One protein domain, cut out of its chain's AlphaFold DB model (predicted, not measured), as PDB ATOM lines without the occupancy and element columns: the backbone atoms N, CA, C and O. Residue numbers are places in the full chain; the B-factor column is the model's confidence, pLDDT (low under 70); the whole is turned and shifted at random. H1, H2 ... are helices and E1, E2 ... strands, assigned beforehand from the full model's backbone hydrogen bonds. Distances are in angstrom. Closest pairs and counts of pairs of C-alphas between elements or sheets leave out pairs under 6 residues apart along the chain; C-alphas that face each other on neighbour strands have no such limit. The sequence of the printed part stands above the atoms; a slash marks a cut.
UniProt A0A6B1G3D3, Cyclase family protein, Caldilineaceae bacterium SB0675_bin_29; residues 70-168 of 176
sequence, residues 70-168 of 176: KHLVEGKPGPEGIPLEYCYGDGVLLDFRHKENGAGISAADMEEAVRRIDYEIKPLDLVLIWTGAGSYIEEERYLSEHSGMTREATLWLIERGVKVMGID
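AT A GLANCE: This is residues 70 to 168 of the 176 residues of the protein "Cyclase family protein" of Caldilineaceae bacterium SB0675_bin_29 (UniProt A0A6B1G3D3). Little regular structure here: a small parallel sheet, E1 E2 E3 in order, is grazed by two touching helices, H1 and H3, amid long loops; H2 lies far out, and residues 72 to 77 stick out. The 99 printed residues include E1 H1 E2 H2 H3 E3, a mixed class holding 36 residues. It is compact, radius of gyration of the C-alphas 14.4 A, spanning 35 by 34 by 22 A.

IN THESE COORDINATES: Find C-alpha 91 at (-32.324, -40.512, 32.785), where E1, residues 91 to 95, begins, 12.9 A long. E2 is residues 126 to 130, 12.7 A; E3, residues 164 to 167, 10.3 A, ends at (-42.382, -44.995, 38.392). H1 is 107 to 116, 14.3 A; H2 140 to 143, 5.9 A; H3 151 to 158, 10.6 A.

HOW THE PARTS SIT: Look at N 92 and O 126, 2.8 A apart, between E1 and E2, and N 129 and O 166, 2.8 A, between E2 and E3. E1, H1, E2 and E2, H2 H3, E3 are strand-helix-strand units, parallel neighbours with helices between, their crossovers right-handed. H1 and H3 touch, C-alphas of Ala 107 and Ala 153 closest at 4.0 A, at a steep tilt of 49 degrees. H2 is not on the sheet. Every O i to N i+4 pair in H1 and H3 is within hydrogen-bond range; H2 is too short for one.

THE WHOLE: The C-alphas farthest apart, Gly 75 and Arg 116, are 39.9 A apart. The printed part has no cut; E1 to H1 is a long link. No printed residue is under 70 in pLDDT.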
ATOM      1  N   LYS A  70     -34.428 -46.167  54.950       96.50
ATOM      2  CA  LYS A  70     -35.170 -46.225  56.217       96.50
ATOM      3  C   LYS A  70     -36.659 -46.522  56.047       96.50
ATOM      4  O   LYS A  70     -37.251 -47.052  56.980       96.50
ATOM      5  N   HIS A  71     -37.238 -46.227  54.881       94.50
ATOM      6  CA  HIS A  71     -38.625 -46.561  54.559       94.50
ATOM      7  C   HIS A  71     -38.896 -48.068  54.702       94.50
ATOM      8  O   HIS A  71     -39.936 -48.470  55.217       94.50
ATOM      9  N   LEU A  72     -37.927 -48.906  54.316       92.81
ATOM     10  CA  LEU A  72     -38.076 -50.365  54.302       92.81
ATOM     11  C   LEU A  72     -37.216 -51.085  55.344       92.81
ATOM     12  O   LEU A  72     -37.515 -52.222  55.711       92.81
ATOM     13  N   VAL A  73     -36.121 -50.471  55.799       95.94
ATOM     14  CA  VAL A  73     -35.113 -51.143  56.625       95.94
ATOM     15  C   VAL A  73     -34.824 -50.342  57.889       95.94
ATOM     16  O   VAL A  73     -34.215 -49.271  57.853       95.94
ATOM     17  N   GLU A  74     -35.204 -50.914  59.031       95.81
ATOM     18  CA  GLU A  74     -34.932 -50.341  60.348       95.81
ATOM     19  C   GLU A  74     -33.427 -50.087  60.554       95.81
ATOM     20  O   GLU A  74     -32.567 -50.879  60.162       95.81
ATOM     21  N   GLY A  75     -33.098 -48.943  61.158       96.25
ATOM     22  CA  GLY A  75     -31.717 -48.549  61.443       96.25
ATOM     23  C   GLY A  75     -30.921 -48.021  60.243       96.25
ATOM     24  O   GLY A  75     -29.755 -47.665  60.412       96.25
ATOM     25  N   LYS A  76     -31.510 -47.935  59.040       97.00
ATOM     26  CA  LYS A  76     -30.887 -47.234  57.905       97.00
ATOM     27  C   LYS A  76     -31.085 -45.711  57.987       97.00
ATOM     28  O   LYS A  76     -32.006 -45.255  58.667       97.00
ATOM     29  N   PRO A  77     -30.221 -44.920  57.315       96.06
ATOM     30  CA  PRO A  77     -30.379 -43.468  57.229       96.06
ATOM     31  C   PRO A  77     -31.700 -43.062  56.573       96.06
ATOM     32  O   PRO A  77     -32.176 -43.753  55.666       96.06
ATOM     33  N   GLY A  78     -32.264 -41.939  57.027       96.62
ATOM     34  CA  GLY A  78     -33.403 -41.295  56.382       96.62
ATOM     35  C   GLY A  78     -32.995 -40.535  55.112       96.62
ATOM     36  O   GLY A  78     -31.924 -40.798  54.552       96.62
ATOM     37  N   PRO A  79     -33.832 -39.593  54.646       94.56
ATOM     38  CA  PRO A  79     -33.564 -38.790  53.450       94.56
ATOM     39  C   PRO A  79     -32.206 -38.072  53.469       94.56
ATOM     40  O   PRO A  79     -31.560 -37.938  52.435       94.56
ATOM     41  N   GLU A  80     -31.720 -37.678  54.648       95.44
ATOM     42  CA  GLU A  80     -30.408 -37.053  54.845       95.44
ATOM     43  C   GLU A  80     -29.222 -37.942  54.438       95.44
ATOM     44  O   GLU A  80     -28.110 -37.446  54.263       95.44
ATOM     45  N   GLY A  81     -29.441 -39.255  54.314       95.56
ATOM     46  CA  GLY A  81     -28.426 -40.222  53.914       95.56
ATOM     47  C   GLY A  81     -28.448 -40.600  52.436       95.56
ATOM     48  O   GLY A  81     -27.672 -41.476  52.057       95.56
ATOM     49  N   ILE A  82     -29.322 -40.003  51.615       96.25
ATOM     50  CA  ILE A  82     -29.362 -40.252  50.168       96.25
ATOM     51  C   ILE A  82     -28.181 -39.515  49.505       96.25
ATOM     52  O   ILE A  82     -28.130 -38.284  49.557       96.25
ATOM     53  N   PRO A  83     -27.225 -40.224  48.873       96.31
ATOM     54  CA  PRO A  83     -26.114 -39.585  48.171       96.31
ATOM     55  C   PRO A  83     -26.593 -38.760  46.971       96.31
ATOM     56  O   PRO A  83     -27.407 -39.224  46.174       96.31
ATOM     57  N   LEU A  84     -26.066 -37.544  46.808       95.62
ATOM     58  CA  LEU A  84     -26.479 -36.635  45.729       95.62
ATOM     59  C   LEU A  84     -26.145 -37.183  44.337       95.62
ATOM     60  O   LEU A  84     -26.877 -36.923  43.386       95.62
ATOM     61  N   GLU A  85     -25.074 -37.969  44.217       95.69
ATOM     62  CA  GLU A  85     -24.687 -38.647  42.980       95.69
ATOM     63  C   GLU A  85     -25.706 -39.697  42.518       95.69
ATOM     64  O   GLU A  85     -25.665 -40.108  41.363       95.69
ATOM     65  N   TYR A  86     -26.630 -40.128  43.385       96.75
ATOM     66  CA  TYR A  86     -27.740 -40.998  42.987       96.75
ATOM     67  C   TYR A  86     -28.898 -40.202  42.369       96.75
ATOM     68  O   TYR A  86     -29.713 -40.768  41.649       96.75
ATOM     69  N   CYS A  87     -28.970 -38.896  42.643       95.75
ATOM     70  CA  CYS A  87     -30.089 -38.024  42.278       95.75
ATOM     71  C   CYS A  87     -29.819 -37.176  41.024       95.75
ATOM     72  O   CYS A  87     -30.649 -36.348  40.651       95.75
ATOM     73  N   TYR A  88     -28.657 -37.336  40.388       95.50
ATOM     74  CA  TYR A  88     -28.285 -36.585  39.193       95.50
ATOM     75  C   TYR A  88     -27.428 -37.437  38.258       95.50
ATOM     76  O   TYR A  88     -26.330 -37.858  38.615       95.50
ATOM     77  N   GLY A  89     -27.915 -37.645  37.039       95.44
ATOM     78  CA  GLY A  89     -27.276 -38.506  36.054       95.44
ATOM     79  C   GLY A  89     -28.110 -38.621  34.786       95.44
ATOM     80  O   GLY A  89     -29.018 -37.818  34.549       95.44
ATOM     81  N   ASP A  90     -27.796 -39.623  33.974       97.62
ATOM     82  CA  ASP A  90     -28.549 -39.898  32.758       97.62
ATOM     83  C   ASP A  90     -29.887 -40.563  33.114       97.62
ATOM     84  O   ASP A  90     -29.944 -41.558  33.837       97.62
ATOM     85  N   GLY A  91     -30.978 -39.974  32.624       97.62
ATOM     86  CA  GLY A  91     -32.324 -40.512  32.785       97.62
ATOM     87  C   GLY A  91     -32.664 -41.480  31.655       97.62
ATOM     88  O   GLY A  91     -32.574 -41.115  30.482       97.62
ATOM     89  N   VAL A  92     -33.097 -42.690  32.003       98.56
ATOM     90  CA  VAL A  92     -33.508 -43.727  31.052       98.56
ATOM     91  C   VAL A  92     -35.002 -43.977  31.207       98.56
ATOM     92  O   VAL A  92     -35.436 -44.576  32.185       98.56
ATOM     93  N   LEU A  93     -35.794 -43.516  30.241       98.56
ATOM     94  CA  LEU A  93     -37.243 -43.703  30.238       98.56
ATOM     95  C   LEU A  93     -37.617 -44.995  29.504       98.56
ATOM     96  O   LEU A  93     -37.301 -45.144  28.322       98.56
ATOM     97  N   LEU A  94     -38.330 -45.895  30.179       98.75
ATOM     98  CA  LEU A  94     -38.804 -47.160  29.621       98.75
ATOM     99  C   LEU A  94     -40.336 -47.174  29.565       98.75
ATOM    100  O   LEU A  94     -41.010 -46.995  30.578       98.75
ATOM    101  N   ASP A  95     -40.882 -47.364  28.361       98.69
ATOM    102  CA  ASP A  95     -42.320 -47.261  28.083       98.69
ATOM    103  C   ASP A  95     -43.052 -48.598  28.280       98.69
ATOM    104  O   ASP A  95     -42.917 -49.535  27.484       98.69
ATOM    105  N   PHE A  96     -43.885 -48.652  29.317       98.69
ATOM    106  CA  PHE A  96     -44.727 -49.785  29.694       98.69
ATOM    107  C   PHE A  96     -46.225 -49.468  29.657       98.69
ATOM    108  O   PHE A  96     -47.026 -50.271  30.124       98.69
ATOM    109  N   ARG A  97     -46.642 -48.371  29.013       98.25
ATOM    110  CA  ARG A  97     -48.067 -47.991  28.879       98.25
ATOM    111  C   ARG A  97     -48.946 -49.021  28.171       98.25
ATOM    112  O   ARG A  97     -50.164 -48.928  28.192       98.25
ATOM    113  N   HIS A  98     -48.321 -49.971  27.486       97.81
ATOM    114  CA  HIS A  98     -48.983 -51.065  26.786       97.81
ATOM    115  C   HIS A  98     -49.303 -52.264  27.694       97.81
ATOM    116  O   HIS A  98     -49.900 -53.229  27.222       97.81
ATOM    117  N   LYS A  99     -48.846 -52.260  28.951       98.12
ATOM    118  CA  LYS A  99     -49.115 -53.326  29.919       98.12
ATOM    119  C   LYS A  99     -50.505 -53.147  30.523       98.12
ATOM    120  O   LYS A  99     -50.928 -52.033  30.803       98.12
ATOM    121  N   GLU A 100     -51.181 -54.268  30.748       97.06
ATOM    122  CA  GLU A 100     -52.479 -54.297  31.421       97.06
ATOM    123  C   GLU A 100     -52.365 -53.831  32.882       97.06
ATOM    124  O   GLU A 100     -51.334 -54.022  33.538       97.06
ATOM    125  N   ASN A 101     -53.454 -53.275  33.412       96.38
ATOM    126  CA  ASN A 101     -53.560 -52.926  34.829       96.38
ATOM    127  C   ASN A 101     -53.356 -54.177  35.705       96.38
ATOM    128  O   ASN A 101     -53.891 -55.246  35.405       96.38
ATOM    129  N   GLY A 102     -52.573 -54.058  36.780       96.38
ATOM    130  CA  GLY A 102     -52.221 -55.178  37.658       96.38
ATOM    131  C   GLY A 102     -51.122 -56.099  37.116       96.38
ATOM    132  O   GLY A 102     -50.721 -57.041  37.800       96.38
ATOM    133  N   ALA A 103     -50.608 -55.865  35.903       97.56
ATOM    134  CA  ALA A 103     -49.549 -56.698  35.344       97.56
ATOM    135  C   ALA A 103     -48.186 -56.423  35.999       97.56
ATOM    136  O   ALA A 103     -47.805 -55.276  36.239       97.56
ATOM    137  N   GLY A 104     -47.417 -57.494  36.205       98.25
ATOM    138  CA  GLY A 104     -46.001 -57.414  36.551       98.25
ATOM    139  C   GLY A 104     -45.128 -57.128  35.326       98.25
ATOM    140  O   GLY A 104     -45.257 -57.785  34.289       98.25
ATOM    141  N   ILE A 105     -44.219 -56.167  35.457       98.69
ATOM    142  CA  ILE A 105     -43.141 -55.875  34.510       98.69
ATOM    143  C   ILE A 105     -41.964 -56.775  34.874       98.69
ATOM    144  O   ILE A 105     -41.382 -56.620  35.945       98.69
ATOM    145  N   SER A 106     -41.636 -57.724  33.998       98.56
ATOM    146  CA  SER A 106     -40.592 -58.730  34.218       98.56
ATOM    147  C   SER A 106     -39.205 -58.263  33.761       98.56
ATOM    148  O   SER A 106     -39.069 -57.309  32.998       98.56
ATOM    149  N   ALA A 107     -38.149 -58.984  34.151       98.50
ATOM    150  CA  ALA A 107     -36.791 -58.714  33.664       98.50
ATOM    151  C   ALA A 107     -36.671 -58.808  32.126       98.50
ATOM    152  O   ALA A 107     -35.951 -58.023  31.515       98.50
ATOM    153  N   ALA A 108     -37.417 -59.716  31.485       98.62
ATOM    154  CA  ALA A 108     -37.438 -59.831  30.025       98.62
ATOM    155  C   ALA A 108     -38.108 -58.615  29.359       98.62
ATOM    156  O   ALA A 108     -37.673 -58.168  28.298       98.62
ATOM    157  N   ASP A 109     -39.138 -58.049  29.995       98.62
ATOM    158  CA  ASP A 109     -39.766 -56.810  29.530       98.62
ATOM    159  C   ASP A 109     -38.795 -55.625  29.619       98.62
ATOM    160  O   ASP A 109     -38.746 -54.798  28.709       98.62
ATOM    161  N   MET A 110     -37.990 -55.570  30.685       98.44
ATOM    162  CA  MET A 110     -36.939 -54.563  30.868       98.44
ATOM    163  C   MET A 110     -35.852 -54.668  29.796       98.44
ATOM    164  O   MET A 110     -35.511 -53.663  29.173       98.44
ATOM    165  N   GLU A 111     -35.347 -55.878  29.542       98.19
ATOM    166  CA  GLU A 111     -34.377 -56.139  28.471       98.19
ATOM    167  C   GLU A 111     -34.908 -55.690  27.111       98.19
ATOM    168  O   GLU A 111     -34.213 -55.009  26.352       98.19
ATOM    169  N   GLU A 112     -36.165 -56.021  26.818       98.56
ATOM    170  CA  GLU A 112     -36.813 -55.629  25.576       98.56
ATOM    171  C   GLU A 112     -36.984 -54.110  25.465       98.56
ATOM    172  O   GLU A 112     -36.698 -53.539  24.411       98.56
ATOM    173  N   ALA A 113     -37.425 -53.441  26.533       98.50
ATOM    174  CA  ALA A 113     -37.615 -51.994  26.548       98.50
ATOM    175  C   ALA A 113     -36.291 -51.239  26.349       98.50
ATOM    176  O   ALA A 113     -36.231 -50.316  25.537       98.50
ATOM    177  N   VAL A 114     -35.219 -51.673  27.021       98.38
ATOM    178  CA  VAL A 114     -33.870 -51.102  26.873       98.38
ATOM    179  C   VAL A 114     -33.343 -51.307  25.449       98.38
ATOM    180  O   VAL A 114     -32.827 -50.376  24.833       98.38
ATOM    181  N   ARG A 115     -33.549 -52.499  24.873       98.25
ATOM    182  CA  ARG A 115     -33.162 -52.794  23.487       98.25
ATOM    183  C   ARG A 115     -33.878 -51.895  22.476       98.25
ATOM    184  O   ARG A 115     -33.274 -51.491  21.488       98.25
ATOM    185  N   ARG A 116     -35.156 -51.570  22.699       98.25
ATOM    186  CA  ARG A 116     -35.947 -50.716  21.790       98.25
ATOM    187  C   ARG A 116     -35.448 -49.278  21.708       98.25
ATOM    188  O   ARG A 116     -35.629 -48.654  20.667       98.25
ATOM    189  N   ILE A 117     -34.851 -48.764  22.780       98.19
ATOM    190  CA  ILE A 117     -34.284 -47.410  22.811       98.19
ATOM    191  C   ILE A 117     -32.804 -47.375  22.399       98.19
ATOM    192  O   ILE A 117     -32.201 -46.309  22.466       98.19
ATOM    193  N   ASP A 118     -32.240 -48.514  21.967       98.06
ATOM    194  CA  ASP A 118     -30.834 -48.673  21.562       98.06
ATOM    195  C   ASP A 118     -29.853 -48.131  22.617       98.06
ATOM    196  O   ASP A 118     -28.997 -47.287  22.351       98.06
ATOM    197  N   TYR A 119     -30.037 -48.581  23.859       98.25
ATOM    198  CA  TYR A 119     -29.282 -48.099  25.011       98.25
ATOM    199  C   TYR A 119     -28.690 -49.255  25.824       98.25
ATOM    200  O   TYR A 119     -29.226 -50.362  25.843       98.25
ATOM    201  N   GLU A 120     -27.597 -48.990  26.536       97.75
ATOM    202  CA  GLU A 120     -26.992 -49.908  27.500       97.75
ATOM    203  C   GLU A 120     -27.042 -49.263  28.887       97.75
ATOM    204  O   GLU A 120     -26.423 -48.224  29.113       97.75
ATOM    205  N   ILE A 121     -27.793 -49.873  29.810       98.31
ATOM    206  CA  ILE A 121     -27.877 -49.401  31.197       98.31
ATOM    207  C   ILE A 121     -26.485 -49.414  31.820       98.31
ATOM    208  O   ILE A 121     -25.826 -50.457  31.844       98.31
ATOM    209  N   LYS A 122     -26.076 -48.277  32.386       97.75
ATOM    210  CA  LYS A 122     -24.809 -48.139  33.105       97.75
ATOM    211  C   LYS A 122     -25.033 -47.817  34.590       97.75
ATOM    212  O   LYS A 122     -26.110 -47.358  34.977       97.75
ATOM    213  N   PRO A 123     -24.018 -48.045  35.447       98.25
ATOM    214  CA  PRO A 123     -24.108 -47.682  36.853       98.25
ATOM    215  C   PRO A 123     -24.492 -46.210  37.045       98.25
ATOM    216  O   PRO A 123     -23.963 -45.346  36.349       98.25
ATOM    217  N   LEU A 124     -25.353 -45.949  38.036       98.06
ATOM    218  CA  LEU A 124     -25.903 -44.626  38.380       98.06
ATOM    219  C   LEU A 124     -26.880 -44.001  37.367       98.06
ATOM    220  O   LEU A 124     -27.308 -42.870  37.586       98.06
ATOM    221  N   ASP A 125     -27.295 -44.718  36.318       98.56
ATOM    222  CA  ASP A 125     -28.454 -44.284  35.530       98.56
ATOM    223  C   ASP A 125     -29.713 -44.209  36.415       98.56
ATOM    224  O   ASP A 125     -29.928 -45.057  37.290       98.56
ATOM    225  N   LEU A 126     -30.560 -43.208  36.158       98.56
ATOM    226  CA  LEU A 126     -31.878 -43.070  36.778       98.56
ATOM    227  C   LEU A 126     -32.916 -43.692  35.847       98.56
ATOM    228  O   LEU A 126     -33.255 -43.120  34.809       98.56
ATOM    229  N   VAL A 127     -33.416 -44.874  36.202       98.69
ATOM    230  CA  VAL A 127     -34.351 -45.614  35.344       98.69
ATOM    231  C   VAL A 127     -35.788 -45.262  35.714       98.69
ATOM    232  O   VAL A 127     -36.221 -45.494  36.837       98.69
ATOM    233  N   LEU A 128     -36.524 -44.691  34.763       98.62
ATOM    234  CA  LEU A 128     -37.897 -44.226  34.925       98.62
ATOM    235  C   LEU A 128     -38.855 -45.156  34.172       98.62
ATOM    236  O   LEU A 128     -38.748 -45.333  32.958       98.62
ATOM    237  N   ILE A 129     -39.797 -45.738  34.904       98.75
ATOM    238  CA  ILE A 129     -40.799 -46.685  34.427       98.75
ATOM    239  C   ILE A 129     -42.072 -45.909  34.098       98.75
ATOM    240  O   ILE A 129     -42.696 -45.316  34.978       98.75
ATOM    241  N   TRP A 130     -42.454 -45.901  32.823       98.69
ATOM    242  CA  TRP A 130     -43.614 -45.155  32.348       98.69
ATOM    243  C   TRP A 130     -44.798 -46.084  32.093       98.69
ATOM    244  O   TRP A 130     -44.897 -46.715  31.042       98.69
ATOM    245  N   THR A 131     -45.702 -46.163  33.061       98.62
ATOM    246  CA  THR A 131     -46.928 -46.972  33.013       98.62
ATOM    247  C   THR A 131     -48.111 -46.212  32.415       98.62
ATOM    248  O   THR A 131     -49.044 -46.832  31.916       98.62
ATOM    249  N   GLY A 132     -48.065 -44.875  32.412       98.00
ATOM    250  CA  GLY A 132     -49.157 -44.007  31.968       98.00
ATOM    251  C   GLY A 132     -50.034 -43.497  33.111       98.00
ATOM    252  O   GLY A 132     -50.848 -42.596  32.879       98.00
ATOM    253  N   ALA A 133     -49.834 -44.008  34.329       97.69
ATOM    254  CA  ALA A 133     -50.572 -43.612  35.522       97.69
ATOM    255  C   ALA A 133     -50.446 -42.127  35.864       97.69
ATOM    256  O   ALA A 133     -51.407 -41.518  36.338       97.69
ATOM    257  N   GLY A 134     -49.337 -41.494  35.469       96.94
ATOM    258  CA  GLY A 134     -49.129 -40.057  35.635       96.94
ATOM    259  C   GLY A 134     -50.163 -39.175  34.913       96.94
ATOM    260  O   GLY A 134     -50.221 -37.975  35.161       96.94
ATOM    261  N   SER A 135     -50.987 -39.735  34.017       96.81
ATOM    262  CA  SER A 135     -52.027 -38.990  33.290       96.81
ATOM    263  C   SER A 135     -53.361 -38.842  34.033       96.81
ATOM    264  O   SER A 135     -54.187 -38.040  33.602       96.81
ATOM    265  N   TYR A 136     -53.568 -39.570  35.135       96.94
ATOM    266  CA  TYR A 136     -54.814 -39.569  35.916       96.94
ATOM    267  C   TYR A 136     -54.566 -39.462  37.429       96.94
ATOM    268  O   TYR A 136     -55.329 -39.994  38.225       96.94
ATOM    269  N   ILE A 137     -53.519 -38.731  37.829       96.38
ATOM    270  CA  ILE A 137     -53.090 -38.519  39.229       96.38
ATOM    271  C   ILE A 137     -54.159 -37.913  40.161       96.38
ATOM    272  O   ILE A 137     -54.041 -38.025  41.376       96.38
ATOM    273  N   GLU A 138     -55.202 -37.288  39.609       96.12
ATOM    274  CA  GLU A 138     -56.324 -36.703  40.366       96.12
ATOM    275  C   GLU A 138     -57.503 -37.673  40.548       96.12
ATOM    276  O   GLU A 138     -58.491 -37.355  41.211       96.12
ATOM    277  N   GLU A 139     -57.449 -38.845  39.917       96.88
ATOM    278  CA  GLU A 139     -58.555 -39.797  39.877       96.88
ATOM    279  C   GLU A 139     -58.289 -40.986  40.807       96.88
ATOM    280  O   GLU A 139     -57.170 -41.482  40.898       96.88
ATOM    281  N   GLU A 140     -59.334 -41.531  41.435       95.38
ATOM    282  CA  GLU A 140     -59.216 -42.694  42.337       95.38
ATOM    283  C   GLU A 140     -58.574 -43.914  41.649       95.38
ATOM    284  O   GLU A 140     -57.853 -44.690  42.276       95.38
ATOM    285  N   ARG A 141     -58.776 -44.055  40.331       96.50
ATOM    286  CA  ARG A 141     -58.138 -45.097  39.508       96.50
ATOM    287  C   ARG A 141     -56.607 -45.035  39.522       96.50
ATOM    288  O   ARG A 141     -55.979 -46.055  39.272       96.50
ATOM    289  N   TYR A 142     -55.990 -43.904  39.876       96.75
ATOM    290  CA  TYR A 142     -54.539 -43.806  40.081       96.75
ATOM    291  C   TYR A 142     -54.014 -44.808  41.117       96.75
ATOM    292  O   TYR A 142     -52.874 -45.258  41.024       96.75
ATOM    293  N   LEU A 143     -54.858 -45.197  42.079       95.62
ATOM    294  CA  LEU A 143     -54.487 -46.110  43.155       95.62
ATOM    295  C   LEU A 143     -54.418 -47.586  42.742       95.62
ATOM    296  O   LEU A 143     -53.918 -48.399  43.517       95.62
ATOM    297  N   SER A 144     -54.965 -47.956  41.582       95.81
ATOM    298  CA  SER A 144     -55.164 -49.369  41.221       95.81
ATOM    299  C   SER A 144     -55.038 -49.688  39.731       95.81
ATOM    300  O   SER A 144     -54.828 -50.843  39.363       95.81
ATOM    301  N   GLU A 145     -55.142 -48.701  38.846       97.06
ATOM    302  CA  GLU A 145     -55.005 -48.894  37.406       97.06
ATOM    303  C   GLU A 145     -53.583 -48.582  36.959       97.06
ATOM    304  O   GLU A 145     -53.317 -47.537  36.379       97.06
ATOM    305  N   HIS A 146     -52.648 -49.477  37.251       97.62
ATOM    306  CA  HIS A 146     -51.295 -49.404  36.712       97.62
ATOM    307  C   HIS A 146     -50.648 -50.791  36.682       97.62
ATOM    308  O   HIS A 146     -51.075 -51.712  37.381       97.62
ATOM    309  N   SER A 147     -49.617 -50.950  35.853       98.06
ATOM    310  CA  SER A 147     -48.676 -52.067  35.985       98.06
ATOM    311  C   SER A 147     -47.624 -51.732  37.045       98.06
ATOM    312  O   SER A 147     -47.534 -50.593  37.505       98.06
ATOM    313  N   GLY A 148     -46.832 -52.714  37.461       98.31
ATOM    314  CA  GLY A 148     -45.770 -52.480  38.437       98.31
ATOM    315  C   GLY A 148     -44.606 -53.442  38.283       98.31
ATOM    316  O   GLY A 148     -44.672 -54.421  37.541       98.31
ATOM    317  N   MET A 149     -43.514 -53.146  38.969       98.50
ATOM    318  CA  MET A 149     -42.257 -53.875  38.858       98.50
ATOM    319  C   MET A 149     -42.309 -55.196  39.616       98.50
ATOM    320  O   MET A 149     -42.805 -55.273  40.735       98.50
ATOM    321  N   THR A 150     -41.767 -56.256  39.024       98.44
ATOM    322  CA  THR A 150     -41.558 -57.511  39.749       98.44
ATOM    323  C   THR A 150     -40.202 -57.529  40.446       98.44
ATOM    324  O   THR A 150     -39.273 -56.801  40.088       98.44
ATOM    325  N   ARG A 151     -40.039 -58.432  41.422       97.62
ATOM    326  CA  ARG A 151     -38.768 -58.622  42.138       97.62
ATOM    327  C   ARG A 151     -37.597 -58.848  41.181       97.62
ATOM    328  O   ARG A 151     -36.524 -58.286  41.386       97.62
ATOM    329  N   GLU A 152     -37.767 -59.702  40.178       98.25
ATOM    330  CA  GLU A 152     -36.711 -60.015  39.219       98.25
ATOM    331  C   GLU A 152     -36.358 -58.825  38.325       98.25
ATOM    332  O   GLU A 152     -35.175 -58.622  38.065       98.25
ATOM    333  N   ALA A 153     -37.329 -58.001  37.919       98.44
ATOM    334  CA  ALA A 153     -37.057 -56.783  37.158       98.44
ATOM    335  C   ALA A 153     -36.272 -55.759  37.989       98.44
ATOM    336  O   ALA A 153     -35.290 -55.184  37.517       98.44
ATOM    337  N   THR A 154     -36.648 -55.592  39.258       98.31
ATOM    338  CA  THR A 154     -35.938 -54.721  40.202       98.31
ATOM    339  C   THR A 154     -34.502 -55.189  40.421       98.31
ATOM    340  O   THR A 154     -33.565 -54.397  40.320       98.31
ATOM    341  N   LEU A 155     -34.294 -56.487  40.672       98.44
ATOM    342  CA  LEU A 155     -32.951 -57.048  40.849       98.44
ATOM    343  C   LEU A 155     -32.098 -56.914  39.586       98.44
ATOM    344  O   LEU A 155     -30.927 -56.557  39.689       98.44
ATOM    345  N   TRP A 156     -32.690 -57.116  38.410       98.50
ATOM    346  CA  TRP A 156     -32.004 -56.973  37.127       98.50
ATOM    347  C   TRP A 156     -31.399 -55.570  36.937       98.50
ATOM    348  O   TRP A 156     -30.282 -55.443  36.426       98.50
ATOM    349  N   LEU A 157     -32.096 -54.520  37.394       98.56
ATOM    350  CA  LEU A 157     -31.580 -53.147  37.407       98.56
ATOM    351  C   LEU A 157     -30.487 -52.944  38.470       98.56
ATOM    352  O   LEU A 157     -29.445 -52.354  38.176       98.56
ATOM    353  N   ILE A 158     -30.689 -53.460  39.688       98.31
ATOM    354  CA  ILE A 158     -29.706 -53.358  40.787       98.31
ATOM    355  C   ILE A 158     -28.370 -53.991  40.389       98.31
ATOM    356  O   ILE A 158     -27.312 -53.405  40.625       98.31
ATOM    357  N   GLU A 159     -28.407 -55.165  39.757       98.38
ATOM    358  CA  GLU A 159     -27.223 -55.900  39.291       98.38
ATOM    359  C   GLU A 159     -26.410 -55.118  38.246       98.38
ATOM    360  O   GLU A 159     -25.208 -55.339  38.110       98.38
ATOM    361  N   ARG A 160     -27.032 -54.151  37.560       98.31
ATOM    362  CA  ARG A 160     -26.387 -53.238  36.597       98.31
ATOM    363  C   ARG A 160     -25.901 -51.931  37.223       98.31
ATOM    364  O   ARG A 160     -25.385 -51.058  36.531       98.31
ATOM    365  N   GLY A 161     -26.020 -51.794  38.543       98.19
ATOM    366  CA  GLY A 161     -25.523 -50.638  39.284       98.19
ATOM    367  C   GLY A 161     -26.487 -49.455  39.340       98.19
ATOM    368  O   GLY A 161     -26.074 -48.378  39.778       98.19
ATOM    369  N   VAL A 162     -27.752 -49.638  38.948       98.44
ATOM    370  CA  VAL A 162     -28.812 -48.640  39.154       98.44
ATOM    371  C   VAL A 162     -29.049 -48.460  40.655       98.44
ATOM    372  O   VAL A 162     -29.078 -49.431  41.416       98.44
ATOM    373  N   LYS A 163     -29.182 -47.202  41.090       97.62
ATOM    374  CA  LYS A 163     -29.405 -46.832  42.501       97.62
ATOM    375  C   LYS A 163     -30.769 -46.215  42.754       97.62
ATOM    376  O   LYS A 163     -31.298 -46.388  43.846       97.62
ATOM    377  N   VAL A 164     -31.322 -45.531  41.755       97.62
ATOM    378  CA  VAL A 164     -32.631 -44.887  41.817       97.62
ATOM    379  C   VAL A 164     -33.451 -45.352  40.628       97.62
ATOM    380  O   VAL A 164     -32.999 -45.318  39.483       97.62
ATOM    381  N   MET A 165     -34.659 -45.804  40.933       98.06
ATOM    382  CA  MET A 165     -35.678 -46.177  39.966       98.06
ATOM    383  C   MET A 165     -36.919 -45.360  40.301       98.06
ATOM    384  O   MET A 165     -37.251 -45.216  41.475       98.06
ATOM    385  N   GLY A 166     -37.576 -44.809  39.290       98.06
ATOM    386  CA  GLY A 166     -38.824 -44.066  39.447       98.06
ATOM    387  C   GLY A 166     -39.941 -44.729  38.658       98.06
ATOM    388  O   GLY A 166     -39.681 -45.357  37.636       98.06
ATOM    389  N   ILE A 167     -41.178 -44.572  39.109       98.62
ATOM    390  CA  ILE A 167     -42.382 -44.995  38.392       98.62
ATOM    391  C   ILE A 167     -43.391 -43.847  38.429       98.62
ATOM    392  O   ILE A 167     -43.399 -43.068  39.378       98.62
ATOM    393  N   ASP A 168     -44.231 -43.720  37.405       98.12
ATOM    394  CA  ASP A 168     -45.295 -42.706  37.357       98.12
ATOM    395  C   ASP A 168     -46.615 -43.165  38.007       98.12
ATOM    396  O   ASP A 168     -47.652 -42.550  37.775       98.12
TER     397      ASP A 168